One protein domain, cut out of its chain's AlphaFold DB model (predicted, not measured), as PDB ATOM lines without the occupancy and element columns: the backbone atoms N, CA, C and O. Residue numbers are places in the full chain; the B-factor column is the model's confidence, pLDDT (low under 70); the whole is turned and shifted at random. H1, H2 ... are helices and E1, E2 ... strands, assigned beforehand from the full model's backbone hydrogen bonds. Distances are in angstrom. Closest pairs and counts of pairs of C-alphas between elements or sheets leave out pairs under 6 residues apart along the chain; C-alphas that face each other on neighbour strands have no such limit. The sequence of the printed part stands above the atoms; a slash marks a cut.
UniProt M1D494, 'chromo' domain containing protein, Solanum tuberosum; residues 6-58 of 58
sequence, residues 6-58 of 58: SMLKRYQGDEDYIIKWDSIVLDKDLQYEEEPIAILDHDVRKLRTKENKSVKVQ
ATOM      1  N   SER A   6      64.075  49.976 -37.717       59.88
ATOM      2  CA  SER A   6      64.675  51.135 -37.045       59.88
ATOM      3  C   SER A   6      63.655  52.171 -36.558       59.88
ATOM      4  O   SER A   6      63.942  52.873 -35.593       59.88
ATOM      5  N   MET A   7      62.455  52.238 -37.147       61.81
ATOM      6  CA  MET A   7      61.360  53.082 -36.647       61.81
ATOM      7  C   MET A   7      60.749  52.529 -35.355       61.81
ATOM      8  O   MET A   7      60.211  53.296 -34.566       61.81
ATOM      9  N   LEU A   8      60.877  51.222 -35.094       63.16
ATOM     10  CA  LEU A   8      60.434  50.610 -33.835       63.16
ATOM     11  C   LEU A   8      61.400  50.903 -32.674       63.16
ATOM     12  O   LEU A   8      61.035  50.760 -31.514       63.16
ATOM     13  N   LYS A   9      62.637  51.324 -32.974       57.00
ATOM     14  CA  LYS A   9      63.708  51.562 -31.990       57.00
ATOM     15  C   LYS A   9      63.818  53.013 -31.515       57.00
ATOM     16  O   LYS A   9      64.856  53.409 -30.997       57.00
ATOM     17  N   ARG A  10      62.750  53.796 -31.649       55.81
ATOM     18  CA  ARG A  10      62.627  55.110 -31.001       55.81
ATOM     19  C   ARG A  10      61.470  55.180 -30.008       55.81
ATOM     20  O   ARG A  10      60.962  56.255 -29.741       55.81
ATOM     21  N   TYR A  11      61.105  54.049 -29.412       54.91
ATOM     22  CA  TYR A  11      60.416  54.057 -28.124       54.91
ATOM     23  C   TYR A  11      61.465  54.012 -27.007       54.91
ATOM     24  O   TYR A  11      61.625  53.027 -26.292       54.91
ATOM     25  N   GLN A  12      62.285  55.056 -26.942       60.00
ATOM     26  CA  GLN A  12      63.108  55.334 -25.775       60.00
ATOM     27  C   GLN A  12      62.181  56.143 -24.888       60.00
ATOM     28  O   GLN A  12      62.044  57.328 -25.147       60.00
ATOM     29  N   GLY A  13      61.416  55.451 -24.036       58.81
ATOM     30  CA  GLY A  13      60.175  55.971 -23.473       58.81
ATOM     31  C   GLY A  13      60.289  57.437 -23.084       58.81
ATOM     32  O   GLY A  13      60.962  57.761 -22.109       58.81
ATOM     33  N   ASP A  14      59.642  58.297 -23.876       56.69
ATOM     34  CA  ASP A  14      59.271  59.618 -23.402       56.69
ATOM     35  C   ASP A  14      58.541  59.347 -22.087       56.69
ATOM     36  O   ASP A  14      57.612  58.534 -22.050       56.69
ATOM     37  N   GLU A  15      59.032  59.910 -20.985       57.19
ATOM     38  CA  GLU A  15      58.503  59.630 -19.643       57.19
ATOM     39  C   GLU A  15      56.990  59.899 -19.555       57.19
ATOM     40  O   GLU A  15      56.317  59.308 -18.712       57.19
ATOM     41  N   ASP A  16      56.467  60.704 -20.484       60.09
ATOM     42  CA  ASP A  16      55.052  61.011 -20.703       60.09
ATOM     43  C   ASP A  16      54.221  59.832 -21.243       60.09
ATOM     44  O   ASP A  16      53.010  59.784 -21.037       60.09
ATOM     45  N   TYR A  17      54.837  58.871 -21.940       59.97
ATOM     46  CA  TYR A  17      54.157  57.714 -22.544       59.97
ATOM     47  C   TYR A  17      54.411  56.405 -21.785       59.97
ATOM     48  O   TYR A  17      53.794  55.371 -22.066       59.97
ATOM     49  N   ILE A  18      55.322  56.412 -20.808       66.62
ATOM     50  CA  ILE A  18      55.477  55.285 -19.890       66.62
ATOM     51  C   ILE A  18      54.346  55.368 -18.871       66.62
ATOM     52  O   ILE A  18      54.385  56.146 -17.921       66.62
ATOM     53  N   ILE A  19      53.354  54.504 -19.055       69.00
ATOM     54  CA  ILE A  19      52.308  54.268 -18.073       69.00
ATOM     55  C   ILE A  19      52.967  53.721 -16.793       69.00
ATOM     56  O   ILE A  19      53.323  52.543 -16.701       69.00
ATOM     57  N   LYS A  20      53.184  54.596 -15.808       69.94
ATOM     58  CA  LYS A  20      53.706  54.231 -14.489       69.94
ATOM     59  C   LYS A  20      52.568  53.608 -13.685       69.94
ATOM     60  O   LYS A  20      51.724  54.330 -13.162       69.94
ATOM     61  N   TRP A  21      52.557  52.281 -13.569       64.00
ATOM     62  CA  TRP A  21      51.557  51.537 -12.789       64.00
ATOM     63  C   TRP A  21      51.411  52.049 -11.351       64.00
ATOM     64  O   TRP A  21      50.293  52.154 -10.867       64.00
ATOM     65  N   ASP A  22      52.509  52.477 -10.721       66.50
ATOM     66  CA  ASP A  22      52.502  53.049  -9.365       66.50
ATOM     67  C   ASP A  22      51.773  54.403  -9.266       66.50
ATOM     68  O   ASP A  22      51.346  54.803  -8.186       66.50
ATOM     69  N   SER A  23      51.638  55.125 -10.385       62.53
ATOM     70  CA  SER A  23      50.903  56.398 -10.461       62.53
ATOM     71  C   SER A  23      49.446  56.231 -10.891       62.53
ATOM     72  O   SER A  23      48.638  57.135 -10.679       62.53
ATOM     73  N   ILE A  24      49.099  55.078 -11.470       66.12
ATOM     74  CA  ILE A  24      47.712  54.731 -11.757       66.12
ATOM     75  C   ILE A  24      47.125  54.200 -10.460       66.12
ATOM     76  O   ILE A  24      47.207  53.012 -10.149       66.12
ATOM     77  N   VAL A  25      46.502  55.090  -9.699       64.81
ATOM     78  CA  VAL A  25      45.552  54.665  -8.676       64.81
ATOM     79  C   VAL A  25      44.347  54.110  -9.429       64.81
ATOM     80  O   VAL A  25      43.423  54.839  -9.775       64.81
ATOM     81  N   LEU A  26      44.404  52.822  -9.770       67.88
ATOM     82  CA  LEU A  26      43.237  52.094 -10.235       67.88
ATOM     83  C   LEU A  26      42.310  52.020  -9.028       67.88
ATOM     84  O   LEU A  26      42.575  51.268  -8.086       67.88
ATOM     85  N   ASP A  27      41.298  52.883  -9.014       69.12
ATOM     86  CA  ASP A  27      40.284  52.851  -7.974       69.12
ATOM     87  C   ASP A  27      39.718  51.423  -7.927       69.12
ATOM     88  O   ASP A  27      39.406  50.817  -8.952       69.12
ATOM     89  N   LYS A  28      39.678  50.823  -6.738       66.00
ATOM     90  CA  LYS A  28      39.161  49.455  -6.584       66.00
ATOM     91  C   LYS A  28      37.658  49.411  -6.838       66.00
ATOM     92  O   LYS A  28      37.135  48.352  -7.176       66.00
ATOM     93  N   ASP A  29      37.012  50.565  -6.709       72.12
ATOM     94  CA  ASP A  29      35.613  50.793  -7.025       72.12
ATOM     95  C   ASP A  29      35.429  51.286  -8.473       72.12
ATOM     96  O   ASP A  29      34.293  51.508  -8.897       72.12
ATOM     97  N   LEU A  30      36.514  51.409  -9.263       70.56
ATOM     98  CA  LEU A  30      36.431  51.675 -10.699       70.56
ATOM     99  C   LEU A  30      35.786  50.462 -11.375       70.56
ATOM    100  O   LEU A  30      36.431  49.459 -11.689       70.56
ATOM    101  N   GLN A  31      34.485  50.552 -11.602       71.69
ATOM    102  CA  GLN A  31      33.811  49.670 -12.535       71.69
ATOM    103  C   GLN A  31      34.178  50.148 -13.937       71.69
ATOM    104  O   GLN A  31      33.995  51.317 -14.276       71.69
ATOM    105  N   TYR A  32      34.735  49.252 -14.749       69.94
ATOM    106  CA  TYR A  32      34.814  49.497 -16.179       69.94
ATOM    107  C   TYR A  32      33.374  49.515 -16.698       69.94
ATOM    108  O   TYR A  32      32.727  48.469 -16.766       69.94
ATOM    109  N   GLU A  33      32.845  50.704 -16.989       66.75
ATOM    110  CA  GLU A  33      31.597  50.820 -17.733       66.75
ATOM    111  C   GLU A  33      31.879  50.324 -19.153       66.75
ATOM    112  O   GLU A  33      32.397  51.050 -20.001       66.75
ATOM    113  N   GLU A  34      31.580  49.046 -19.406       63.44
ATOM    114  CA  GLU A  34      31.337  48.570 -20.765       63.44
ATOM    115  C   GLU A  34      30.121  49.332 -21.286       63.44
ATOM    116  O   GLU A  34      28.987  48.862 -21.192       63.44
ATOM    117  N   GLU A  35      30.337  50.528 -21.838       65.19
ATOM    118  CA  GLU A  35      29.378  51.054 -22.794       65.19
ATOM    119  C   GLU A  35      29.260  49.989 -23.888       65.19
ATOM    120  O   GLU A  35      30.280  49.599 -24.474       65.19
ATOM    121  N   PRO A  36      28.056  49.450 -24.145       63.72
ATOM    122  CA  PRO A  36      27.881  48.446 -25.170       63.72
ATOM    123  C   PRO A  36      28.070  49.133 -26.517       63.72
ATOM    124  O   PRO A  36      27.115  49.597 -27.140       63.72
ATOM    125  N   ILE A  37      29.315  49.214 -26.981       66.94
ATOM    126  CA  ILE A  37      29.579  49.638 -28.342       66.94
ATOM    127  C   ILE A  37      29.094  48.490 -29.215       66.94
ATOM    128  O   ILE A  37      29.663  47.394 -29.206       66.94
ATOM    129  N   ALA A  38      27.987  48.725 -29.916       79.00
ATOM    130  CA  ALA A  38      27.393  47.724 -30.778       79.00
ATOM    131  C   ALA A  38      28.458  47.237 -31.767       79.00
ATOM    132  O   ALA A  38      29.018  48.018 -32.541       79.00
ATOM    133  N   ILE A  39      28.753  45.938 -31.719       78.25
ATOM    134  CA  ILE A  39      29.595  45.311 -32.726       78.25
ATOM    135  C   ILE A  39      28.756  45.259 -33.998       78.25
ATOM    136  O   ILE A  39      27.829  44.462 -34.116       78.25
ATOM    137  N   LEU A  40      29.060  46.162 -34.923       81.38
ATOM    138  CA  LEU A  40      28.339  46.302 -36.181       81.38
ATOM    139  C   LEU A  40      28.671  45.165 -37.142       81.38
ATOM    140  O   LEU A  40      27.833  44.797 -37.960       81.38
ATOM    141  N   ASP A  41      29.902  44.649 -37.076       79.25
ATOM    142  CA  ASP A  41      30.360  43.593 -37.973       79.25
ATOM    143  C   ASP A  41      31.589  42.847 -37.430       79.25
ATOM    144  O   ASP A  41      32.395  43.404 -36.673       79.25
ATOM    145  N   HIS A  42      31.756  41.597 -37.858       82.94
ATOM    146  CA  HIS A  42      32.910  40.752 -37.566       82.94
ATOM    147  C   HIS A  42      33.610  40.384 -38.873       82.94
ATOM    148  O   HIS A  42      33.064  39.649 -39.689       82.94
ATOM    149  N   ASP A  43      34.856  40.815 -39.033       86.56
ATOM    150  CA  ASP A  43      35.654  40.513 -40.219       86.56
ATOM    151  C   ASP A  43      36.932  39.753 -39.846       86.56
ATOM    152  O   ASP A  43      37.496  39.931 -38.762       86.56
ATOM    153  N   VAL A  44      37.416  38.896 -40.741       85.12
ATOM    154  CA  VAL A  44      38.650  38.130 -40.551       85.12
ATOM    155  C   VAL A  44      39.744  38.740 -41.411       85.12
ATOM    156  O   VAL A  44      39.820  38.536 -42.622       85.12
ATOM    157  N   ARG A  45      40.671  39.444 -40.762       82.81
ATOM    158  CA  ARG A  45      41.847  39.983 -41.438       82.81
ATOM    159  C   ARG A  45      42.910  38.908 -41.576       82.81
ATOM    160  O   ARG A  45      43.550  38.507 -40.602       82.81
ATOM    161  N   LYS A  46      43.143  38.492 -42.820       87.12
ATOM    162  CA  LYS A  46      44.279  37.646 -43.188       87.12
ATOM    163  C   LYS A  46      45.533  38.504 -43.337       87.12
ATOM    164  O   LYS A  46      45.675  39.276 -44.282       87.12
ATOM    165  N   LEU A  47      46.446  38.380 -42.384       85.44
ATOM    166  CA  LEU A  47      47.803  38.907 -42.472       85.44
ATOM    167  C   LEU A  47      48.704  37.895 -43.187       85.44
ATOM    168  O   LEU A  47      48.365  36.724 -43.333       85.44
ATOM    169  N   ARG A  48      49.911  38.329 -43.566       83.81
ATOM    170  CA  ARG A  48      50.903  37.485 -44.260       83.81
ATOM    171  C   ARG A  48      51.233  36.163 -43.560       83.81
ATOM    172  O   ARG A  48      51.686  35.241 -44.224       83.81
ATOM    173  N   THR A  49      51.055  36.087 -42.244       88.75
ATOM    174  CA  THR A  49      51.450  34.914 -41.447       88.75
ATOM    175  C   THR A  49      50.329  34.393 -40.550       88.75
ATOM    176  O   THR A  49      50.452  33.299 -40.012       88.75
ATOM    177  N   LYS A  50      49.255  35.163 -40.341       88.62
ATOM    178  CA  LYS A  50      48.197  34.838 -39.375       88.62
ATOM    179  C   LYS A  50      46.857  35.399 -39.819       88.62
ATOM    180  O   LYS A  50      46.815  36.416 -40.501       88.62
ATOM    181  N   GLU A  51      45.779  34.784 -39.362       89.25
ATOM    182  CA  GLU A  51      44.429  35.326 -39.486       89.25
ATOM    183  C   GLU A  51      43.966  35.817 -38.114       89.25
ATOM    184  O   GLU A  51      44.081  35.087 -37.131       89.25
ATOM    185  N   ASN A  52      43.467  37.051 -38.043       85.44
ATOM    186  CA  ASN A  52      42.952  37.649 -36.812       85.44
ATOM    187  C   ASN A  52      41.495  38.068 -37.007       85.44
ATOM    188  O   ASN A  52      41.155  38.696 -38.012       85.44
ATOM    189  N   LYS A  53      40.646  37.764 -36.021       88.31
ATOM    190  CA  LYS A  53      39.280  38.292 -35.964       88.31
ATOM    191  C   LYS A  53      39.340  39.769 -35.585       88.31
ATOM    192  O   LYS A  53      39.992  40.133 -34.610       88.31
ATOM    193  N   SER A  54      38.668  40.601 -36.360       85.12
ATOM    194  CA  SER A  54      38.490  42.026 -36.115       85.12
ATOM    195  C   SER A  54      37.008  42.336 -35.991       85.12
ATOM    196  O   SER A  54      36.186  41.725 -36.667       85.12
ATOM    197  N   VAL A  55      36.678  43.273 -35.113       86.69
ATOM    198  CA  VAL A  55      35.307  43.735 -34.909       86.69
ATOM    199  C   VAL A  55      35.211  45.195 -35.303       86.69
ATOM    200  O   VAL A  55      36.125  45.977 -35.028       86.69
ATOM    201  N   LYS A  56      34.127  45.554 -35.985       81.44
ATOM    202  CA  LYS A  56      33.777  46.942 -36.257       81.44
ATOM    203  C   LYS A  56      32.862  47.420 -35.139       81.44
ATOM    204  O   LYS A  56      31.805  46.839 -34.918       81.44
ATOM    205  N   VAL A  57      33.292  48.468 -34.458       81.94
ATOM    206  CA  VAL A  57      32.561  49.124 -33.374       81.94
ATOM    207  C   VAL A  57      31.960  50.435 -33.902       81.94
ATOM    208  O   VAL A  57      32.505  50.993 -34.861       81.94
ATOM    209  N   GLN A  58      30.804  50.845 -33.372       71.94
ATOM    210  CA  GLN A  58      30.096  52.078 -33.756       71.94
ATOM    211  C   GLN A  58      30.813  53.342 -33.275       71.94
ATOM    212  O   GLN A  58      31.384  53.301 -32.164       71.94
TER     213      GLN A  58
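What this domain is: This is residues 6 to 58 of the 58 residues of the protein "'chromo' domain containing protein" of Solanum tuberosum (UniProt M1D494). Little regular structure is here: the chain makes a wide open arc, from the short helix H1 through a long bare stretch, residues 11 to 38, to the two-stranded hairpin of E1 and E2. Residues 6 to 35 stand free. The 53 printed residues have H1, E1 and E2 in that order, 20 residues in a mixed class, with an antiparallel sheet E1 - E2. The whole is extended, radius of gyration of the C-alphas 17.7 A, and flat, spanning 40 by 37 by 17 A.

How they stand to each other: Start at H1, residues 6 to 10: 0 of 1 O i to N i+4 pairs and 1 of 2 O i to N i+3 pairs are within hydrogen-bond range. H1 is apart from E2, residues 51 to 57. E1, residues 39 to 46, forms an antiparallel hairpin with E2 at 157 degrees; look for N 43 and O 54, 2.9 A apart.

Where its parts are: Find C-alpha 6 at (64.675, 51.135, -37.045), where H1 begins, 7.5 A long. E1 runs 19.6 A, and E2 19.2 A to C-alpha 57 at (32.561, 49.124, -33.374).

The domain as a whole: The C-alphas of Asp 29 and Arg 48, the two farthest apart, are 42.4 A apart. H1 to E1 is a long link; the printed part has no cut. Residues 6 to 28 and 32 to 37 are under pLDDT 70.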